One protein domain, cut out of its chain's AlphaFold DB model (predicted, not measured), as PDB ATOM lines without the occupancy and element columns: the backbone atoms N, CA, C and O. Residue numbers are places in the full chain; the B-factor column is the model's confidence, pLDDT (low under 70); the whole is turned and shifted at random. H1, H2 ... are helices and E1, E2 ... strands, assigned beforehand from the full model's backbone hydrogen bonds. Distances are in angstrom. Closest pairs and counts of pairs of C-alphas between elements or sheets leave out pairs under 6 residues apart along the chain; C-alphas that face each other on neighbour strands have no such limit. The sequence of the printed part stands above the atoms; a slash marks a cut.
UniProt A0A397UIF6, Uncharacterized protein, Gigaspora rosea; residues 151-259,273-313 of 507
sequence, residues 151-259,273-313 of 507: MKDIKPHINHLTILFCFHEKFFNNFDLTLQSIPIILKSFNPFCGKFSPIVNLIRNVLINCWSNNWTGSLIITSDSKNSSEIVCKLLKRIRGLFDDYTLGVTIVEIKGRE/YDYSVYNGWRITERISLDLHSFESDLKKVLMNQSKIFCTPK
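What this domain is: This is residues 151 to 259 and 273 to 313 of the 507 residues of an uncharacterized protein of Gigaspora rosea (UniProt A0A397UIF6). A strongly twisted six-stranded sheet is the core of three layers, with H1 and H2 over one face and H3 over the other, where the sheet curls round it. The printed part has 150 residues, with three named helices and six named strands in the order E1 E2 H1 E3 H2 E4 E5 E6 H3; its class is mixed. The mixed sheet runs E2 E1 E3 E4 E5 E6. The whole is compact, with a radius of gyration of the C-alphas of 15.0 A, and spans 44 by 35 by 28 A.

How they stand to each other: E1, residues 161 to 168, and E2, residues 184 to 189, form an antiparallel hairpin, with N 163 and O 187 2.9 A apart. E3, residues 216 to 223, is antiparallel to E1; N 164 and O 220 are 2.8 A apart. H1, residues 197 to 212, is over E1 and E3 at a height over the sheet of 9.6 A; its closest C-alphas to E3 are Leu 207 and Gly 217, 6.1 A. E2, H1 and E3 make a split strand-helix-strand unit, E1 between its two strands, with a right-handed crossover. H2, residues 228 to 240, is on the same face and only just touches H1, with 3 pairs of C-alphas within 8 A, closest Val 200 and Ile 239, 6.2 A, at a steep tilt of 48 degrees, the same way. E4, residues 249 to 256, is parallel to E3, N 221 and O 251 2.8 A apart; E3, H2 and E4 make a strand-helix-strand unit, two parallel neighbours joined through a helix, with a right-handed crossover. E5, residues 273 to 279, is antiparallel to E4, N 254 and O 276 3.0 A apart, and forms a hairpin with E6, residues 282 to 285, N 279 and O 282 2.9 A apart. H3, residues 294 to 309, is on the opposite face; the closest C-alphas to E4 are Phe 309 and Gly 249, 6.6 A. In H1, H2 and H3 every O i to N i+4 pair is within hydrogen-bond range.

Where its parts are: E1 begins at C-alpha 161 (139.887, 180.643, 189.129) and is 22.7 A long; H1 is 22.2 A, E3 23.4 A, E4 22.3 A. H3, 21.9 A, ends at C-alpha 309 (148.916, 195.383, 173.198).

The domain as a whole: The two C-alphas farthest apart, Ser 212 and Glu 259, are 45.1 A apart. Residues 260 to 272 are not printed; C-alphas 259 and 273 are 10.7 A apart across the cut. The link E1 to E2 is long, 15 residues. The mean pLDDT of the printed part is 71.4, and 69 residues are under 70, among them 151 to 160 and 273 to 295.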
ATOM      1  N   MET A 151     150.018 186.046 196.539       43.78
ATOM      2  CA  MET A 151     149.999 184.659 196.046       43.78
ATOM      3  C   MET A 151     150.335 183.632 197.136       43.78
ATOM      4  O   MET A 151     149.840 182.511 197.071       43.78
ATOM      5  N   LYS A 152     151.141 183.995 198.146       44.09
ATOM      6  CA  LYS A 152     151.462 183.114 199.286       44.09
ATOM      7  C   LYS A 152     150.245 182.852 200.177       44.09
ATOM      8  O   LYS A 152     150.151 181.779 200.766       44.09
ATOM      9  N   ASP A 153     149.308 183.796 200.214       44.97
ATOM     10  CA  ASP A 153     148.040 183.666 200.939       44.97
ATOM     11  C   ASP A 153     146.946 182.944 200.136       44.97
ATOM     12  O   ASP A 153     145.885 182.615 200.681       44.97
ATOM     13  N   ILE A 154     147.190 182.634 198.855       47.25
ATOM     14  CA  ILE A 154     146.335 181.722 198.094       47.25
ATOM     15  C   ILE A 154     146.597 180.323 198.642       47.25
ATOM     16  O   ILE A 154     147.457 179.588 198.160       47.25
ATOM     17  N   LYS A 155     145.843 179.938 199.677       43.06
ATOM     18  CA  LYS A 155     145.761 178.531 200.066       43.06
ATOM     19  C   LYS A 155     145.406 177.732 198.806       43.06
ATOM     20  O   LYS A 155     144.442 178.117 198.136       43.06
ATOM     21  N   PRO A 156     146.136 176.649 198.479       43.12
ATOM     22  CA  PRO A 156     145.828 175.771 197.355       43.12
ATOM     23  C   PRO A 156     144.536 175.003 197.664       43.12
ATOM     24  O   PRO A 156     144.532 173.828 198.027       43.12
ATOM     25  N   HIS A 157     143.414 175.708 197.617       42.91
ATOM     26  CA  HIS A 157     142.091 175.135 197.669       42.91
ATOM     27  C   HIS A 157     141.709 174.790 196.237       42.91
ATOM     28  O   HIS A 157     141.560 175.661 195.391       42.91
ATOM     29  N   ILE A 158     141.594 173.489 196.007       45.88
ATOM     30  CA  ILE A 158     141.402 172.849 194.712       45.88
ATOM     31  C   ILE A 158     140.226 173.508 193.965       45.88
ATOM     32  O   ILE A 158     139.078 173.395 194.402       45.88
ATOM     33  N   ASN A 159     140.514 174.093 192.798       54.91
ATOM     34  CA  ASN A 159     139.595 174.677 191.809       54.91
ATOM     35  C   ASN A 159     139.238 176.157 192.002       54.91
ATOM     36  O   ASN A 159     138.083 176.543 191.806       54.91
ATOM     37  N   HIS A 160     140.209 177.010 192.312       67.62
ATOM     38  CA  HIS A 160     140.001 178.454 192.214       67.62
ATOM     39  C   HIS A 160     140.429 178.993 190.848       67.62
ATOM     40  O   HIS A 160     141.508 178.711 190.329       67.62
ATOM     41  N   LEU A 161     139.543 179.791 190.254       74.94
ATOM     42  CA  LEU A 161     139.887 180.643 189.129       74.94
ATOM     43  C   LEU A 161     140.213 182.022 189.690       74.94
ATOM     44  O   LEU A 161     139.312 182.704 190.181       74.94
ATOM     45  N   THR A 162     141.464 182.447 189.592       78.69
ATOM     46  CA  THR A 162     141.851 183.794 190.007       78.69
ATOM     47  C   THR A 162     142.045 184.664 188.781       78.69
ATOM     48  O   THR A 162     142.747 184.311 187.834       78.69
ATOM     49  N   ILE A 163     141.380 185.811 188.795       78.75
ATOM     50  CA  ILE A 163     141.483 186.814 187.752       78.75
ATOM     51  C   ILE A 163     142.244 188.006 188.303       78.75
ATOM     52  O   ILE A 163     141.857 188.600 189.313       78.75
ATOM     53  N   LEU A 164     143.309 188.350 187.591       79.81
ATOM     54  CA  LEU A 164     144.091 189.546 187.799       79.81
ATOM     55  C   LEU A 164     143.752 190.558 186.717       79.81
ATOM     56  O   LEU A 164     143.879 190.272 185.523       79.81
ATOM     57  N   PHE A 165     143.384 191.756 187.142       79.00
ATOM     58  CA  PHE A 165     143.356 192.904 186.257       79.00
ATOM     59  C   PHE A 165     144.629 193.708 186.452       79.00
ATOM     60  O   PHE A 165     144.922 194.151 187.563       79.00
ATOM     61  N   CYS A 166     145.370 193.889 185.366       76.19
ATOM     62  CA  CYS A 166     146.501 194.800 185.315       76.19
ATOM     63  C   CYS A 166     146.087 196.024 184.515       76.19
ATOM     64  O   CYS A 166     145.625 195.893 183.377       76.19
ATOM     65  N   PHE A 167     146.262 197.205 185.103       75.50
ATOM     66  CA  PHE A 167     145.991 198.452 184.404       75.50
ATOM     67  C   PHE A 167     147.270 199.210 184.141       75.50
ATOM     68  O   PHE A 167     148.184 199.256 184.964       75.50
ATOM     69  N   HIS A 168     147.301 199.824 182.971       70.00
ATOM     70  CA  HIS A 168     148.407 200.654 182.556       70.00
ATOM     71  C   HIS A 168     147.840 202.002 182.138       70.00
ATOM     72  O   HIS A 168     147.018 202.099 181.216       70.00
ATOM     73  N   GLU A 169     148.270 203.037 182.850       62.50
ATOM     74  CA  GLU A 169     148.166 204.397 182.364       62.50
ATOM     75  C   GLU A 169     149.200 204.604 181.247       62.50
ATOM     76  O   GLU A 169     150.164 203.853 181.087       62.50
ATOM     77  N   LYS A 170     148.936 205.587 180.396       56.72
ATOM     78  CA  LYS A 170     149.783 206.020 179.285       56.72
ATOM     79  C   LYS A 170     151.302 205.956 179.606       56.72
ATOM     80  O   LYS A 170     151.756 206.548 180.570       56.72
ATOM     81  N   PHE A 171     152.069 205.352 178.684       49.12
ATOM     82  CA  PHE A 171     153.534 205.456 178.509       49.12
ATOM     83  C   PHE A 171     154.445 204.891 179.615       49.12
ATOM     84  O   PHE A 171     155.094 205.624 180.355       49.12
ATOM     85  N   PHE A 172     154.702 203.584 179.558       44.09
ATOM     86  CA  PHE A 172     155.933 203.007 180.111       44.09
ATOM     87  C   PHE A 172     157.063 203.065 179.077       44.09
ATOM     88  O   PHE A 172     157.516 202.034 178.591       44.09
ATOM     89  N   ASN A 173     157.498 204.267 178.689       43.38
ATOM     90  CA  ASN A 173     158.743 204.377 177.919       43.38
ATOM     91  C   ASN A 173     159.974 204.522 178.825       43.38
ATOM     92  O   ASN A 173     161.049 204.152 178.378       43.38
ATOM     93  N   ASN A 174     159.826 204.982 180.080       43.72
ATOM     94  CA  ASN A 174     160.968 205.284 180.962       43.72
ATOM     95  C   ASN A 174     160.781 204.943 182.458       43.72
ATOM     96  O   ASN A 174     161.666 205.260 183.248       43.72
ATOM     97  N   PHE A 175     159.670 204.329 182.880       40.44
ATOM     98  CA  PHE A 175     159.504 203.950 184.290       40.44
ATOM     99  C   PHE A 175     160.031 202.541 184.551       40.44
ATOM    100  O   PHE A 175     159.636 201.585 183.882       40.44
ATOM    101  N   ASP A 176     160.908 202.444 185.547       46.47
ATOM    102  CA  ASP A 176     161.364 201.196 186.142       46.47
ATOM    103  C   ASP A 176     160.136 200.481 186.731       46.47
ATOM    104  O   ASP A 176     159.571 200.888 187.749       46.47
ATOM    105  N   LEU A 177     159.629 199.484 186.004       47.66
ATOM    106  CA  LEU A 177     158.397 198.751 186.306       47.66
ATOM    107  C   LEU A 177     158.616 197.837 187.516       47.66
ATOM    108  O   LEU A 177     158.730 196.612 187.427       47.66
ATOM    109  N   THR A 178     158.653 198.444 188.694       53.56
ATOM    110  CA  THR A 178     158.421 197.716 189.934       53.56
ATOM    111  C   THR A 178     156.945 197.301 189.956       53.56
ATOM    112  O   THR A 178     156.067 198.096 189.620       53.56
ATOM    113  N   LEU A 179     156.633 196.050 190.323       53.19
ATOM    114  CA  LEU A 179     155.243 195.545 190.367       53.19
ATOM    115  C   LEU A 179     154.363 196.377 191.308       53.19
ATOM    116  O   LEU A 179     153.150 196.393 191.154       53.19
ATOM    117  N   GLN A 180     154.987 197.110 192.233       54.44
ATOM    118  CA  GLN A 180     154.341 198.064 193.131       54.44
ATOM    119  C   GLN A 180     153.638 199.215 192.391       54.44
ATOM    120  O   GLN A 180     152.713 199.805 192.941       54.44
ATOM    121  N   SER A 181     154.050 199.525 191.157       57.44
ATOM    122  CA  SER A 181     153.480 200.608 190.341       57.44
ATOM    123  C   SER A 181     152.309 200.180 189.453       57.44
ATOM    124  O   SER A 181     151.600 201.038 188.933       57.44
ATOM    125  N   ILE A 182     152.082 198.873 189.268       63.03
ATOM    126  CA  ILE A 182     150.961 198.379 188.464       63.03
ATOM    127  C   ILE A 182     149.781 198.174 189.415       63.03
ATOM    128  O   ILE A 182     149.854 197.293 190.275       63.03
ATOM    129  N   PRO A 183     148.682 198.939 189.294       67.06
ATOM    130  CA  PRO A 183     147.480 198.644 190.049       67.06
ATOM    131  C   PRO A 183     146.975 197.268 189.627       67.06
ATOM    132  O   PRO A 183     146.546 197.051 188.492       67.06
ATOM    133  N   ILE A 184     147.076 196.339 190.571       69.88
ATOM    134  CA  ILE A 184     146.615 194.971 190.440       69.88
ATOM    135  C   ILE A 184     145.376 194.798 191.299       69.88
ATOM    136  O   ILE A 184     145.312 195.238 192.456       69.88
ATOM    137  N   ILE A 185     144.375 194.157 190.709       75.06
ATOM    138  CA  ILE A 185     143.143 193.815 191.396       75.06
ATOM    139  C   ILE A 185     142.874 192.337 191.173       75.06
ATOM    140  O   ILE A 185     142.867 191.863 190.035       75.06
ATOM    141  N   LEU A 186     142.697 191.625 192.281       77.19
ATOM    142  CA  LEU A 186     142.583 190.178 192.336       77.19
ATOM    143  C   LEU A 186     141.161 189.797 192.736       77.19
ATOM    144  O   LEU A 186     140.647 190.266 193.751       77.19
ATOM    145  N   LYS A 187     140.527 188.922 191.955       80.75
ATOM    146  CA  LYS A 187     139.253 188.300 192.329       80.75
ATOM    147  C   LYS A 187     139.325 186.802 192.086       80.75
ATOM    148  O   LYS A 187     139.606 186.362 190.972       80.75
ATOM    149  N   SER A 188     139.042 186.034 193.129       79.31
ATOM    150  CA  SER A 188     138.932 184.582 193.048       79.31
ATOM    151  C   SER A 188     137.475 184.174 192.874       79.31
ATOM    152  O   SER A 188     136.578 184.711 193.525       79.31
ATOM    153  N   PHE A 189     137.249 183.209 191.995       79.62
ATOM    154  CA  PHE A 189     135.949 182.633 191.701       79.62
ATOM    155  C   PHE A 189     135.963 181.141 191.987       79.62
ATOM    156  O   PHE A 189     136.975 180.464 191.799       79.62
ATOM    157  N   ASN A 190     134.808 180.630 192.404       77.81
ATOM    158  CA  ASN A 190     134.540 179.203 192.437       77.81
ATOM    159  C   ASN A 190     133.783 178.821 191.141       77.81
ATOM    160  O   ASN A 190     132.598 179.141 191.010       77.81
ATOM    161  N   PRO A 191     134.441 178.195 190.148       64.31
ATOM    162  CA  PRO A 191     133.877 177.955 188.822       64.31
ATOM    163  C   PRO A 191     132.861 176.799 188.771       64.31
ATOM    164  O   PRO A 191     132.269 176.571 187.713       64.31
ATOM    165  N   PHE A 192     132.613 176.087 189.881       61.66
ATOM    166  CA  PHE A 192     131.790 174.866 189.904       61.66
ATOM    167  C   PHE A 192     130.342 175.042 189.432       61.66
ATOM    168  O   PHE A 192     129.700 174.069 189.048       61.66
ATOM    169  N   CYS A 193     129.819 176.266 189.384       62.91
ATOM    170  CA  CYS A 193     128.454 176.493 188.911       62.91
ATOM    171  C   CYS A 193     128.313 176.480 187.376       62.91
ATOM    172  O   CYS A 193     127.198 176.642 186.883       62.91
ATOM    173  N   GLY A 194     129.407 176.398 186.599       69.69
ATOM    174  CA  GLY A 194     129.378 176.457 185.123       69.69
ATOM    175  C   GLY A 194     128.877 177.791 184.538       69.69
ATOM    176  O   GLY A 194     128.849 177.987 183.320       69.69
ATOM    177  N   LYS A 195     128.495 178.738 185.400       84.25
ATOM    178  CA  LYS A 195     127.993 180.064 185.052       84.25
ATOM    179  C   LYS A 195     129.171 181.028 184.944       84.25
ATOM    180  O   LYS A 195     129.595 181.618 185.928       84.25
ATOM    181  N   PHE A 196     129.675 181.218 183.726       89.69
ATOM    182  CA  PHE A 196     130.718 182.214 183.447       89.69
ATOM    183  C   PHE A 196     130.179 183.639 183.289       89.69
ATOM    184  O   PHE A 196     130.968 184.579 183.249       89.69
ATOM    185  N   SER A 197     128.859 183.824 183.190       90.12
ATOM    186  CA  SER A 197     128.257 185.143 182.953       90.12
ATOM    187  C   SER A 197     128.667 186.198 183.991       90.12
ATOM    188  O   SER A 197     129.061 187.277 183.556       90.12
ATOM    189  N   PRO A 198     128.681 185.922 185.314       88.31
ATOM    190  CA  PRO A 198     129.139 186.902 186.306       88.31
ATOM    191  C   PRO A 198     130.603 187.304 186.097       88.31
ATOM    192  O   PRO A 198     130.931 188.484 186.084       88.31
ATOM    193  N   ILE A 199     131.474 186.330 185.813       89.62
ATOM    194  CA  ILE A 199     132.901 186.567 185.557       89.62
ATOM    195  C   ILE A 199     133.094 187.452 184.318       89.62
ATOM    196  O   ILE A 199     133.836 188.431 184.349       89.62
ATOM    197  N   VAL A 200     132.411 187.123 183.220       92.00
ATOM    198  CA  VAL A 200     132.499 187.882 181.965       92.00
ATOM    199  C   VAL A 200     131.925 189.290 182.137       92.00
ATOM    200  O   VAL A 200     132.503 190.245 181.616       92.00
ATOM    201  N   ASN A 201     130.840 189.439 182.901       91.31
ATOM    202  CA  ASN A 201     130.259 190.738 183.226       91.31
ATOM    203  C   ASN A 201     131.211 191.583 184.073       91.31
ATOM    204  O   ASN A 201     131.391 192.759 183.757       91.31
ATOM    205  N   LEU A 202     131.872 190.992 185.075       89.56
ATOM    206  CA  LEU A 202     132.885 191.688 185.864       89.56
ATOM    207  C   LEU A 202     134.032 192.169 184.972       89.56
ATOM    208  O   LEU A 202     134.351 193.354 184.990       89.56
ATOM    209  N   ILE A 203     134.604 191.279 184.151       91.56
ATOM    210  CA  ILE A 203     135.689 191.623 183.215       91.56
ATOM    211  C   ILE A 203     135.271 192.781 182.316       91.56
ATOM    212  O   ILE A 203     135.985 193.777 182.209       91.56
ATOM    213  N   ARG A 204     134.090 192.677 181.706       94.62
ATOM    214  CA  ARG A 204     133.522 193.726 180.862       94.62
ATOM    215  C   ARG A 204     133.421 195.051 181.607       94.62
ATOM    216  O   ARG A 204     133.850 196.074 181.088       94.62
ATOM    217  N   ASN A 205     132.855 195.044 182.804       91.94
ATOM    218  CA  ASN A 205     132.584 196.264 183.548       91.94
ATOM    219  C   ASN A 205     133.876 196.926 184.061       91.94
ATOM    220  O   ASN A 205     133.992 198.151 184.003       91.94
ATOM    221  N   VAL A 206     134.872 196.131 184.471       89.88
ATOM    222  CA  VAL A 206     136.219 196.629 184.775       89.88
ATOM    223  C   VAL A 206     136.826 197.298 183.542       89.88
ATOM    224  O   VAL A 206     137.239 198.451 183.623       89.88
ATOM    225  N   LEU A 207     136.820 196.629 182.383       91.62
ATOM    226  CA  LEU A 207     137.401 197.175 181.151       91.62
ATOM    227  C   LEU A 207     136.716 198.459 180.684       91.62
ATOM    228  O   LEU A 207     137.403 199.384 180.263       91.62
ATOM    229  N   ILE A 208     135.388 198.551 180.797       93.12
ATOM    230  CA  ILE A 208     134.650 199.783 180.496       93.12
ATOM    231  C   ILE A 208     135.130 200.938 181.374       93.12
ATOM    232  O   ILE A 208     135.416 202.012 180.850       93.12
ATOM    233  N   ASN A 209     135.289 200.704 182.678       89.06
ATOM    234  CA  ASN A 209     135.817 201.712 183.595       89.06
ATOM    235  C   ASN A 209     137.263 202.105 183.234       89.06
ATOM    236  O   ASN A 209     137.624 203.279 183.259       89.06
ATOM    237  N   CYS A 210     138.102 201.153 182.827       88.31
ATOM    238  CA  CYS A 210     139.452 201.466 182.355       88.31
ATOM    239  C   CYS A 210     139.417 202.333 181.098       88.31
ATOM    240  O   CYS A 210     140.050 203.388 181.047       88.31
ATOM    241  N   TRP A 211     138.654 201.920 180.088       90.94
ATOM    242  CA  TRP A 211     138.623 202.604 178.804       90.94
ATOM    243  C   TRP A 211     138.008 204.000 178.897       90.94
ATOM    244  O   TRP A 211     138.519 204.919 178.254       90.94
ATOM    245  N   SER A 212     136.989 204.205 179.738       90.56
ATOM    246  CA  SER A 212     136.434 205.540 180.009       90.56
ATOM    247  C   SER A 212     137.454 206.474 180.664       90.56
ATOM    248  O   SER A 212     137.398 207.686 180.480       90.56
ATOM    249  N   ASN A 213     138.416 205.911 181.397       85.94
ATOM    250  CA  ASN A 213     139.529 206.630 182.010       85.94
ATOM    251  C   ASN A 213     140.800 206.638 181.142       85.94
ATOM    252  O   ASN A 213     141.842 207.103 181.593       85.94
ATOM    253  N   ASN A 214     140.706 206.192 179.884       86.38
ATOM    254  CA  ASN A 214     141.796 206.113 178.910       86.38
ATOM    255  C   ASN A 214     142.917 205.111 179.249       86.38
ATOM    256  O   ASN A 214     144.012 205.166 178.683       86.38
ATOM    257  N   TRP A 215     142.640 204.164 180.136       83.81
ATOM    258  CA  TRP A 215     143.580 203.137 180.571       83.81
ATOM    259  C   TRP A 215     143.455 201.874 179.724       83.81
ATOM    260  O   TRP A 215     142.371 201.535 179.251       83.81
ATOM    261  N   THR A 216     144.560 201.156 179.539       82.00
ATOM    262  CA  THR A 216     144.531 199.796 178.977       82.00
ATOM    263  C   THR A 216     144.404 198.774 180.094       82.00
ATOM    264  O   THR A 216     145.065 198.915 181.122       82.00
ATOM    265  N   GLY A 217     143.593 197.742 179.872       83.19
ATOM    266  CA  GLY A 217     143.478 196.599 180.769       83.19
ATOM    267  C   GLY A 217     144.048 195.338 180.127       83.19
ATOM    268  O   GLY A 217     143.781 195.068 178.955       83.19
ATOM    269  N   SER A 218     144.790 194.568 180.916       84.81
ATOM    270  CA  SER A 218     145.210 193.204 180.597       84.81
ATOM    271  C   SER A 218     144.617 192.249 181.625       84.81
ATOM    272  O   SER A 218     144.461 192.598 182.797       84.81
ATOM    273  N   LEU A 219     144.273 191.047 181.173       88.31
ATOM    274  CA  LEU A 219     143.665 190.013 181.996       88.31
ATOM    275  C   LEU A 219     144.666 188.884 182.217       88.31
ATOM    276  O   LEU A 219     145.111 188.279 181.246       88.31
ATOM    277  N   ILE A 220     144.966 188.553 183.469       86.25
ATOM    278  CA  ILE A 220     145.671 187.313 183.807       86.25
ATOM    279  C   ILE A 220     144.674 186.366 184.453       86.25
ATOM    280  O   ILE A 220     143.971 186.735 185.388       86.25
ATOM    281  N   ILE A 221     144.609 185.148 183.945       87.50
ATOM    282  CA  ILE A 221     143.776 184.081 184.479       87.50
ATOM    283  C   ILE A 221     144.713 183.029 185.046       87.50
ATOM    284  O   ILE A 221     145.511 182.465 184.302       87.50
ATOM    285  N   THR A 222     144.614 182.748 186.338       84.56
ATOM    286  CA  THR A 222     145.359 181.655 186.960       84.56
ATOM    287  C   THR A 222     144.413 180.551 187.408       84.56
ATOM    288  O   THR A 222     143.254 180.802 187.759       84.56
ATOM    289  N   SER A 223     144.887 179.309 187.328       81.88
ATOM    290  CA  SER A 223     144.155 178.156 187.842       81.88
ATOM    291  C   SER A 223     145.106 177.074 188.341       81.88
ATOM    292  O   SER A 223     146.227 176.931 187.850       81.88
ATOM    293  N   ASP A 224     144.638 176.350 189.348       72.94
ATOM    294  CA  ASP A 224     145.394 175.469 190.231       72.94
ATOM    295  C   ASP A 224     145.200 173.969 189.941       72.94
ATOM    296  O   ASP A 224     145.904 173.139 190.516       72.94
ATOM    297  N   SER A 225     144.253 173.585 189.075       65.94
ATOM    298  CA  SER A 225     143.849 172.179 188.923       65.94
ATOM    299  C   SER A 225     144.148 171.577 187.548       65.94
ATOM    300  O   SER A 225     144.093 172.246 186.519       65.94
ATOM    301  N   LYS A 226     144.390 170.259 187.496       62.91
ATOM    302  CA  LYS A 226     144.540 169.495 186.237       62.91
ATOM    303  C   LYS A 226     143.296 169.539 185.336       62.91
ATOM    304  O   LYS A 226     143.416 169.382 184.125       62.91
ATOM    305  N   ASN A 227     142.117 169.782 185.914       62.66
ATOM    306  CA  ASN A 227     140.852 169.924 185.181       62.66
ATOM    307  C   ASN A 227     140.556 171.388 184.795       62.66
ATOM    308  O   ASN A 227     139.502 171.684 184.229       62.66
ATOM    309  N   SER A 228     141.473 172.316 185.084       71.31
ATOM    310  CA  SER A 228     141.296 173.744 184.813       71.31
ATOM    311  C   SER A 228     141.292 174.089 183.331       71.31
ATOM    312  O   SER A 228     140.632 175.050 182.941       71.31
ATOM    313  N   SER A 229     141.971 173.305 182.490       78.69
ATOM    314  CA  SER A 229     142.118 173.617 181.066       78.69
ATOM    315  C   SER A 229     140.763 173.739 180.365       78.69
ATOM    316  O   SER A 229     140.545 174.697 179.624       78.69
ATOM    317  N   GLU A 230     139.806 172.853 180.657       82.94
ATOM    318  CA  GLU A 230     138.462 172.912 180.075       82.94
ATOM    319  C   GLU A 230     137.677 174.140 180.563       82.94
ATOM    320  O   GLU A 230     137.050 174.842 179.764       82.94
ATOM    321  N   ILE A 231     137.731 174.432 181.866       84.19
ATOM    322  CA  ILE A 231     137.057 175.586 182.482       84.19
ATOM    323  C   ILE A 231     137.620 176.891 181.914       84.19
ATOM    324  O   ILE A 231     136.857 177.752 181.467       84.19
ATOM    325  N   VAL A 232     138.947 177.020 181.874       85.50
ATOM    326  CA  VAL A 232     139.649 178.182 181.327       85.50
ATOM    327  C   VAL A 232     139.361 178.327 179.834       85.50
ATOM    328  O   VAL A 232     139.064 179.432 179.391       85.50
ATOM    329  N   CYS A 233     139.340 177.237 179.058       85.62
ATOM    330  CA  CYS A 233     138.975 177.282 177.639       85.62
ATOM    331  C   CYS A 233     137.527 177.742 177.428       85.62
ATOM    332  O   CYS A 233     137.262 178.578 176.559       85.62
ATOM    333  N   LYS A 234     136.575 177.235 178.225       88.44
ATOM    334  CA  LYS A 234     135.166 177.659 178.170       88.44
ATOM    335  C   LYS A 234     135.019 179.138 178.527       88.44
ATOM    336  O   LYS A 234     134.318 179.859 177.814       88.44
ATOM    337  N   LEU A 235     135.698 179.603 179.573       89.75
ATOM    338  CA  LEU A 235     135.718 181.014 179.951       89.75
ATOM    339  C   LEU A 235     136.349 181.878 178.855       89.75
ATOM    340  O   LEU A 235     135.741 182.856 178.424       89.75
ATOM    341  N   LEU A 236     137.526 181.501 178.356       89.50
ATOM    342  CA  LEU A 236     138.227 182.221 177.297       89.50
ATOM    343  C   LEU A 236     137.358 182.321 176.044       89.50
ATOM    344  O   LEU A 236     137.255 183.393 175.459       89.50
ATOM    345  N   LYS A 237     136.659 181.246 175.663       90.25
ATOM    346  CA  LYS A 237     135.703 181.260 174.550       90.25
ATOM    347  C   LYS A 237     134.591 182.292 174.761       90.25
ATOM    348  O   LYS A 237     134.227 182.983 173.812       90.25
ATOM    349  N   ARG A 238     134.073 182.434 175.986       92.31
ATOM    350  CA  ARG A 238     133.064 183.455 176.323       92.31
ATOM    351  C   ARG A 238     133.645 184.868 176.268       92.31
ATOM    352  O   ARG A 238     133.039 185.733 175.644       92.31
ATOM    353  N   ILE A 239     134.832 185.084 176.838       92.50
ATOM    354  CA  ILE A 239     135.558 186.364 176.780       92.50
ATOM    355  C   ILE A 239     135.814 186.759 175.319       92.50
ATOM    356  O   ILE A 239     135.523 187.884 174.925       92.50
ATOM    357  N   ARG A 240     136.278 185.821 174.484       91.06
ATOM    358  CA  ARG A 240     136.547 186.036 173.052       91.06
ATOM    359  C   ARG A 240     135.300 186.217 172.191       91.06
ATOM    360  O   ARG A 240     135.427 186.660 171.055       91.06
ATOM    361  N   GLY A 241     134.112 185.929 172.723       91.06
ATOM    362  CA  GLY A 241     132.848 186.337 172.112       91.06
ATOM    363  C   GLY A 241     132.591 187.846 172.205       91.06
ATOM    364  O   GLY A 241     131.826 188.376 171.404       91.06
ATOM    365  N   LEU A 242     133.236 188.538 173.153       92.81
ATOM    366  CA  LEU A 242     133.098 189.983 173.371       92.81
ATOM    367  C   LEU A 242     134.365 190.772 173.031       92.81
ATOM    368  O   LEU A 242     134.265 191.902 172.571       92.81
ATOM    369  N   PHE A 243     135.547 190.201 173.261       92.56
ATOM    370  CA  PHE A 243     136.821 190.903 173.123       92.56
ATOM    371  C   PHE A 243     137.764 190.121 172.216       92.56
ATOM    372  O   PHE A 243     138.216 189.026 172.568       92.56
ATOM    373  N   ASP A 244     138.098 190.685 171.058       88.25
ATOM    374  CA  ASP A 244     139.094 190.081 170.176       88.25
ATOM    375  C   ASP A 244     140.514 190.174 170.767       88.25
ATOM    376  O   ASP A 244     140.755 190.791 171.813       88.25
ATOM    377  N   ASP A 245     141.464 189.523 170.097       82.56
ATOM    378  CA  ASP A 245     142.861 189.497 170.529       82.56
ATOM    379  C   ASP A 245     143.535 190.881 170.450       82.56
ATOM    380  O   ASP A 245     144.579 191.062 171.055       82.56
ATOM    381  N   TYR A 246     142.957 191.871 169.763       81.25
ATOM    382  CA  TYR A 246     143.484 193.242 169.723       81.25
ATOM    383  C   TYR A 246     142.877 194.148 170.800       81.25
ATOM    384  O   TYR A 246     143.468 195.169 171.143       81.25
ATOM    385  N   THR A 247     141.711 193.772 171.320       85.94
ATOM    386  CA  THR A 247     140.919 194.528 172.293       85.94
ATOM    387  C   THR A 247     141.325 194.208 173.727       85.94
ATOM    388  O   THR A 247     141.404 195.104 174.565       85.94
ATOM    389  N   LEU A 248     141.568 192.925 174.018       87.94
ATOM    390  CA  LEU A 248     141.937 192.455 175.352       87.94
ATOM    391  C   LEU A 248     143.081 191.445 175.280       87.94
ATOM    392  O   LEU A 248     142.933 190.350 174.722       87.94
ATOM    393  N   GLY A 249     144.195 191.793 175.918       84.75
ATOM    394  CA  GLY A 249     145.257 190.845 176.213       84.75
ATOM    395  C   GLY A 249     144.821 189.892 177.317       84.75
ATOM    396  O   GLY A 249     144.381 190.336 178.375       84.75
ATOM    397  N   VAL A 250     144.923 188.588 177.059       86.81
ATOM    398  CA  VAL A 250     144.637 187.550 178.054       86.81
ATOM    399  C   VAL A 250     145.874 186.682 178.211       86.81
ATOM    400  O   VAL A 250     146.273 186.008 177.261       86.81
ATOM    401  N   THR A 251     146.487 186.727 179.391       84.62
ATOM    402  CA  THR A 251     147.480 185.755 179.853       84.62
ATOM    403  C   THR A 251     146.765 184.661 180.627       84.62
ATOM    404  O   THR A 251     145.967 184.957 181.509       84.62
ATOM    405  N   ILE A 252     147.079 183.403 180.365       84.75
ATOM    406  CA  ILE A 252     146.711 182.304 181.258       84.75
ATOM    407  C   ILE A 252     147.989 181.812 181.919       84.75
ATOM    408  O   ILE A 252     148.957 181.549 181.213       84.75
ATOM    409  N   VAL A 253     147.985 181.691 183.242       83.12
ATOM    410  CA  VAL A 253     149.073 181.116 184.037       83.12
ATOM    411  C   VAL A 253     148.535 179.862 184.712       83.12
ATOM    412  O   VAL A 253     147.797 179.921 185.692       83.12
ATOM    413  N   GLU A 254     148.872 178.712 184.151       80.12
ATOM    414  CA  GLU A 254     148.500 177.416 184.710       80.12
ATOM    415  C   GLU A 254     149.574 176.968 185.699       80.12
ATOM    416  O   GLU A 254     150.743 176.889 185.319       80.12
ATOM    417  N   ILE A 255     149.183 176.679 186.943       75.06
ATOM    418  CA  ILE A 255     150.081 176.163 187.981       75.06
ATOM    419  C   ILE A 255     150.074 174.638 187.902       75.06
ATOM    420  O   ILE A 255     149.080 173.992 188.230       75.06
ATOM    421  N   LYS A 256     151.179 174.034 187.469       70.81
ATOM    422  CA  LYS A 256     151.347 172.581 187.491       70.81
ATOM    423  C   LYS A 256     151.917 172.181 188.841       70.81
ATOM    424  O   LYS A 256     153.119 172.263 189.080       70.81
ATOM    425  N   GLY A 257     151.043 171.701 189.721       64.44
ATOM    426  CA  GLY A 257     151.497 170.951 190.887       64.44
ATOM    427  C   GLY A 257     152.266 169.716 190.414       64.44
ATOM    428  O   GLY A 257     151.730 168.925 189.629       64.44
ATOM    429  N   ARG A 258     153.514 169.537 190.873       59.25
ATOM    430  CA  ARG A 258     154.179 168.233 190.745       59.25
ATOM    431  C   ARG A 258     153.261 167.208 191.404       59.25
ATOM    432  O   ARG A 258     152.760 167.443 192.503       59.25
ATOM    433  N   GLU A 259     153.001 166.092 190.726       55.34
ATOM    434  CA  GLU A 259     152.365 164.952 191.380       55.34
ATOM    435  C   GLU A 259     153.252 164.580 192.570       55.34
ATOM    436  O   GLU A 259     154.330 164.018 192.382       55.34
ATOM    437  N   TYR A 273     157.472 175.117 191.550       58.94
ATOM    438  CA  TYR A 273     156.243 174.859 190.803       58.94
ATOM    439  C   TYR A 273     156.513 175.070 189.313       58.94
ATOM    440  O   TYR A 273     157.091 176.078 188.909       58.94
ATOM    441  N   ASP A 274     156.048 174.143 188.480       60.44
ATOM    442  CA  ASP A 274     156.067 174.353 187.037       60.44
ATOM    443  C   ASP A 274     154.853 175.196 186.650       60.44
ATOM    444  O   ASP A 274     153.742 174.935 187.104       60.44
ATOM    445  N   TYR A 275     155.026 176.178 185.766       64.44
ATOM    446  CA  TYR A 275     153.909 176.955 185.236       64.44
ATOM    447  C   TYR A 275     153.879 176.899 183.710       64.44
ATOM    448  O   TYR A 275     154.853 176.562 183.034       64.44
ATOM    449  N   SER A 276     152.724 177.174 183.116       65.00
ATOM    450  CA  SER A 276     152.596 177.333 181.665       65.00
ATOM    451  C   SER A 276     151.861 178.629 181.355       65.00
ATOM    452  O   SER A 276     150.800 178.886 181.925       65.00
ATOM    453  N   VAL A 277     152.451 179.449 180.477       63.50
ATOM    454  CA  VAL A 277     151.934 180.771 180.120       63.50
ATOM    455  C   VAL A 277     151.371 180.748 178.700       63.50
ATOM    456  O   VAL A 277     152.062 180.436 177.726       63.50
ATOM    457  N   TYR A 278     150.101 181.115 178.570       69.06
ATOM    458  CA  TYR A 278     149.406 181.181 177.285       69.06
ATOM    459  C   TYR A 278     148.985 182.625 177.001       69.06
ATOM    460  O   TYR A 278     148.419 183.278 177.875       69.06
ATOM    461  N   ASN A 279     149.212 183.120 175.782       61.28
ATOM    462  CA  ASN A 279     148.675 184.403 175.321       61.28
ATOM    463  C   ASN A 279     147.519 184.137 174.350       61.28
ATOM    464  O   ASN A 279     147.717 183.740 173.197       61.28
ATOM    465  N   GLY A 280     146.290 184.346 174.827       64.38
ATOM    466  CA  GLY A 280     145.086 183.932 174.109       64.38
ATOM    467  C   GLY A 280     145.064 182.415 173.889       64.38
ATOM    468  O   GLY A 280     145.091 181.651 174.847       64.38
ATOM    469  N   TRP A 281     145.020 181.982 172.625       55.69
ATOM    470  CA  TRP A 281     145.025 180.558 172.244       55.69
ATOM    471  C   TRP A 281     146.416 180.008 171.907       55.69
ATOM    472  O   TRP A 281     146.549 178.827 171.596       55.69
ATOM    473  N   ARG A 282     147.455 180.851 171.906       54.88
ATOM    474  CA  ARG A 282     148.817 180.432 171.567       54.88
ATOM    475  C   ARG A 282     149.621 180.255 172.846       54.88
ATOM    476  O   ARG A 282     149.713 181.178 173.654       54.88
ATOM    477  N   ILE A 283     150.240 179.087 172.999       52.41
ATOM    478  CA  ILE A 283     151.342 178.918 173.946       52.41
ATOM    479  C   ILE A 283     152.452 179.833 173.447       52.41
ATOM    480  O   ILE A 283     153.025 179.584 172.388       52.41
ATOM    481  N   THR A 284     152.703 180.924 174.159       54.50
ATOM    482  CA  THR A 284     153.807 181.823 173.815       54.50
ATOM    483  C   THR A 284     155.084 181.418 174.514       54.50
ATOM    484  O   THR A 284     156.148 181.577 173.934       54.50
ATOM    485  N   GLU A 285     154.987 180.869 175.727       56.69
ATOM    486  CA  GLU A 285     156.165 180.511 176.504       56.69
ATOM    487  C   GLU A 285     155.799 179.491 177.590       56.69
ATOM    488  O   GLU A 285     154.848 179.680 178.350       56.69
ATOM    489  N   ARG A 286     156.548 178.390 177.684       55.31
ATOM    490  CA  ARG A 286     156.564 177.580 178.908       55.31
ATOM    491  C   ARG A 286     157.702 178.106 179.755       55.31
ATOM    492  O   ARG A 286     158.854 177.963 179.362       55.31
ATOM    493  N   ILE A 287     157.368 178.715 180.883       58.62
ATOM    494  CA  ILE A 287     158.362 179.242 181.806       58.62
ATOM    495  C   ILE A 287     158.297 178.389 183.072       58.62
ATOM    496  O   ILE A 287     157.265 178.343 183.739       58.62
ATOM    497  N   SER A 288     159.389 177.685 183.362       56.25
ATOM    498  CA  SER A 288     159.617 177.069 184.670       56.25
ATOM    499  C   SER A 288     160.034 178.182 185.623       56.25
ATOM    500  O   SER A 288     160.994 178.891 185.322       56.25
ATOM    501  N   LEU A 289     159.302 178.373 186.720       57.25
ATOM    502  CA  LEU A 289     159.519 179.489 187.638       57.25
ATOM    503  C   LEU A 289     159.892 178.976 189.016       57.25
ATOM    504  O   LEU A 289     159.138 178.224 189.629       57.25
ATOM    505  N   ASP A 290     161.019 179.455 189.528       61.53
ATOM    506  CA  ASP A 290     161.272 179.430 190.961       61.53
ATOM    507  C   ASP A 290     160.309 180.436 191.623       61.53
ATOM    508  O   ASP A 290     160.098 181.543 191.114       61.53
ATOM    509  N   LEU A 291     159.714 180.087 192.766       60.72
ATOM    510  CA  LEU A 291     158.890 181.016 193.545       60.72
ATOM    511  C   LEU A 291     159.655 182.307 193.876       60.72
ATOM    512  O   LEU A 291     159.050 183.377 193.972       60.72
ATOM    513  N   HIS A 292     160.982 182.219 194.023       64.94
ATOM    514  CA  HIS A 292     161.847 183.375 194.235       64.94
ATOM    515  C   HIS A 292     161.990 184.272 192.991       64.94
ATOM    516  O   HIS A 292     162.257 185.466 193.144       64.94
ATOM    517  N   SER A 293     161.773 183.747 191.776       68.00
ATOM    518  CA  SER A 293     161.845 184.500 190.512       68.00
ATOM    519  C   SER A 293     160.480 184.867 189.920       68.00
ATOM    520  O   SER A 293     160.428 185.707 189.019       68.00
ATOM    521  N   PHE A 294     159.378 184.320 190.452       67.88
ATOM    522  CA  PHE A 294     158.015 184.496 189.931       67.88
ATOM    523  C   PHE A 294     157.657 185.954 189.621       67.88
ATOM    524  O   PHE A 294     157.132 186.242 188.551       67.88
ATOM    525  N   GLU A 295     157.976 186.899 190.513       68.31
ATOM    526  CA  GLU A 295     157.707 188.323 190.268       68.31
ATOM    527  C   GLU A 295     158.497 188.863 189.064       68.31
ATOM    528  O   GLU A 295     157.944 189.613 188.258       68.31
ATOM    529  N   SER A 296     159.768 188.486 188.913       72.44
ATOM    530  CA  SER A 296     160.598 188.917 187.780       72.44
ATOM    531  C   SER A 296     160.069 188.364 186.463       72.44
ATOM    532  O   SER A 296     159.993 189.071 185.458       72.44
ATOM    533  N   ASP A 297     159.633 187.114 186.462       71.19
ATOM    534  CA  ASP A 297     159.182 186.470 185.241       71.19
ATOM    535  C   ASP A 297     157.740 186.833 184.883       71.19
ATOM    536  O   ASP A 297     157.445 187.078 183.714       71.19
ATOM    537  N   LEU A 298     156.858 187.019 185.871       72.75
ATOM    538  CA  LEU A 298     155.547 187.627 185.650       72.75
ATOM    539  C   LEU A 298     155.697 189.049 185.096       72.75
ATOM    540  O   LEU A 298     154.983 189.414 184.161       72.75
ATOM    541  N   LYS A 299     156.666 189.837 185.595       73.94
ATOM    542  CA  LYS A 299     157.021 191.132 184.992       73.94
ATOM    543  C   LYS A 299     157.430 190.966 183.535       73.94
ATOM    544  O   LYS A 299     156.928 191.714 182.705       73.94
ATOM    545  N   LYS A 300     158.289 189.999 183.189       75.81
ATOM    546  CA  LYS A 300     158.680 189.746 181.787       75.81
ATOM    547  C   LYS A 300     157.476 189.398 180.913       75.81
ATOM    548  O   LYS A 300     157.350 189.948 179.821       75.81
ATOM    549  N   VAL A 301     156.566 188.551 181.396       71.69
ATOM    550  CA  VAL A 301     155.331 188.195 180.682       71.69
ATOM    551  C   VAL A 301     154.458 189.430 180.466       71.69
ATOM    552  O   VAL A 301     154.067 189.710 179.333       71.69
ATOM    553  N   LEU A 302     154.211 190.216 181.517       71.31
ATOM    554  CA  LEU A 302     153.424 191.451 181.449       71.31
ATOM    555  C   LEU A 302     154.064 192.507 180.540       71.31
ATOM    556  O   LEU A 302     153.367 193.174 179.781       71.31
ATOM    557  N   MET A 303     155.389 192.627 180.560       70.94
ATOM    558  CA  MET A 303     156.168 193.499 179.677       70.94
ATOM    559  C   MET A 303     156.098 193.065 178.216       70.94
ATOM    560  O   MET A 303     156.003 193.890 177.309       70.94
ATOM    561  N   ASN A 304     156.163 191.762 177.963       69.06
ATOM    562  CA  ASN A 304     156.023 191.230 176.616       69.06
ATOM    563  C   ASN A 304     154.593 191.433 176.111       69.06
ATOM    564  O   ASN A 304     154.400 191.821 174.961       69.06
ATOM    565  N   GLN A 305     153.593 191.270 176.977       65.69
ATOM    566  CA  GLN A 305     152.212 191.598 176.647       65.69
ATOM    567  C   GLN A 305     152.008 193.087 176.384       65.69
ATOM    568  O   GLN A 305     151.390 193.437 175.381       65.69
ATOM    569  N   SER A 306     152.544 193.973 177.223       63.56
ATOM    570  CA  SER A 306     152.404 195.411 177.009       63.56
ATOM    571  C   SER A 306     152.987 195.809 175.652       63.56
ATOM    572  O   SER A 306     152.332 196.533 174.913       63.56
ATOM    573  N   LYS A 307     154.120 195.235 175.226       63.34
ATOM    574  CA  LYS A 307     154.664 195.437 173.868       63.34
ATOM    575  C   LYS A 307     153.713 194.991 172.750       63.34
ATOM    576  O   LYS A 307     153.690 195.626 171.699       63.34
ATOM    577  N   ILE A 308     152.940 193.924 172.962       60.88
ATOM    578  CA  ILE A 308     151.986 193.381 171.978       60.88
ATOM    579  C   ILE A 308     150.703 194.228 171.916       60.88
ATOM    580  O   ILE A 308     150.188 194.486 170.825       60.88
ATOM    581  N   PHE A 309     150.200 194.681 173.069       56.88
ATOM    582  CA  PHE A 309     148.916 195.383 173.198       56.88
ATOM    583  C   PHE A 309     149.037 196.909 173.258       56.88
ATOM    584  O   PHE A 309     148.018 197.601 173.253       56.88
ATOM    585  N   CYS A 310     150.255 197.461 173.256       50.34
ATOM    586  CA  CYS A 310     150.471 198.888 173.070       50.34
ATOM    587  C   CYS A 310     149.908 199.312 171.704       50.34
ATOM    588  O   CYS A 310     150.510 199.129 170.643       50.34
ATOM    589  N   THR A 311     148.723 199.922 171.750       49.62
ATOM    590  CA  THR A 311     148.254 200.916 170.779       49.62
ATOM    591  C   THR A 311     149.365 201.930 170.477       49.62
ATOM    592  O   THR A 311     150.293 202.052 171.280       49.62
ATOM    593  N   PRO A 312     149.307 202.642 169.333       48.19
ATOM    594  CA  PRO A 312     150.452 203.380 168.813       48.19
ATOM    595  C   PRO A 312     151.075 204.274 169.888       48.19
ATOM    596  O   PRO A 312     150.366 204.861 170.701       48.19
ATOM    597  N   LYS A 313     152.410 204.326 169.895       47.03
ATOM    598  CA  LYS A 313     153.278 204.818 170.978       47.03
ATOM    599  C   LYS A 313     153.068 206.282 171.409       47.03
ATOM    600  O   LYS A 313     153.888 206.766 172.176       47.03
TER     601      LYS A 313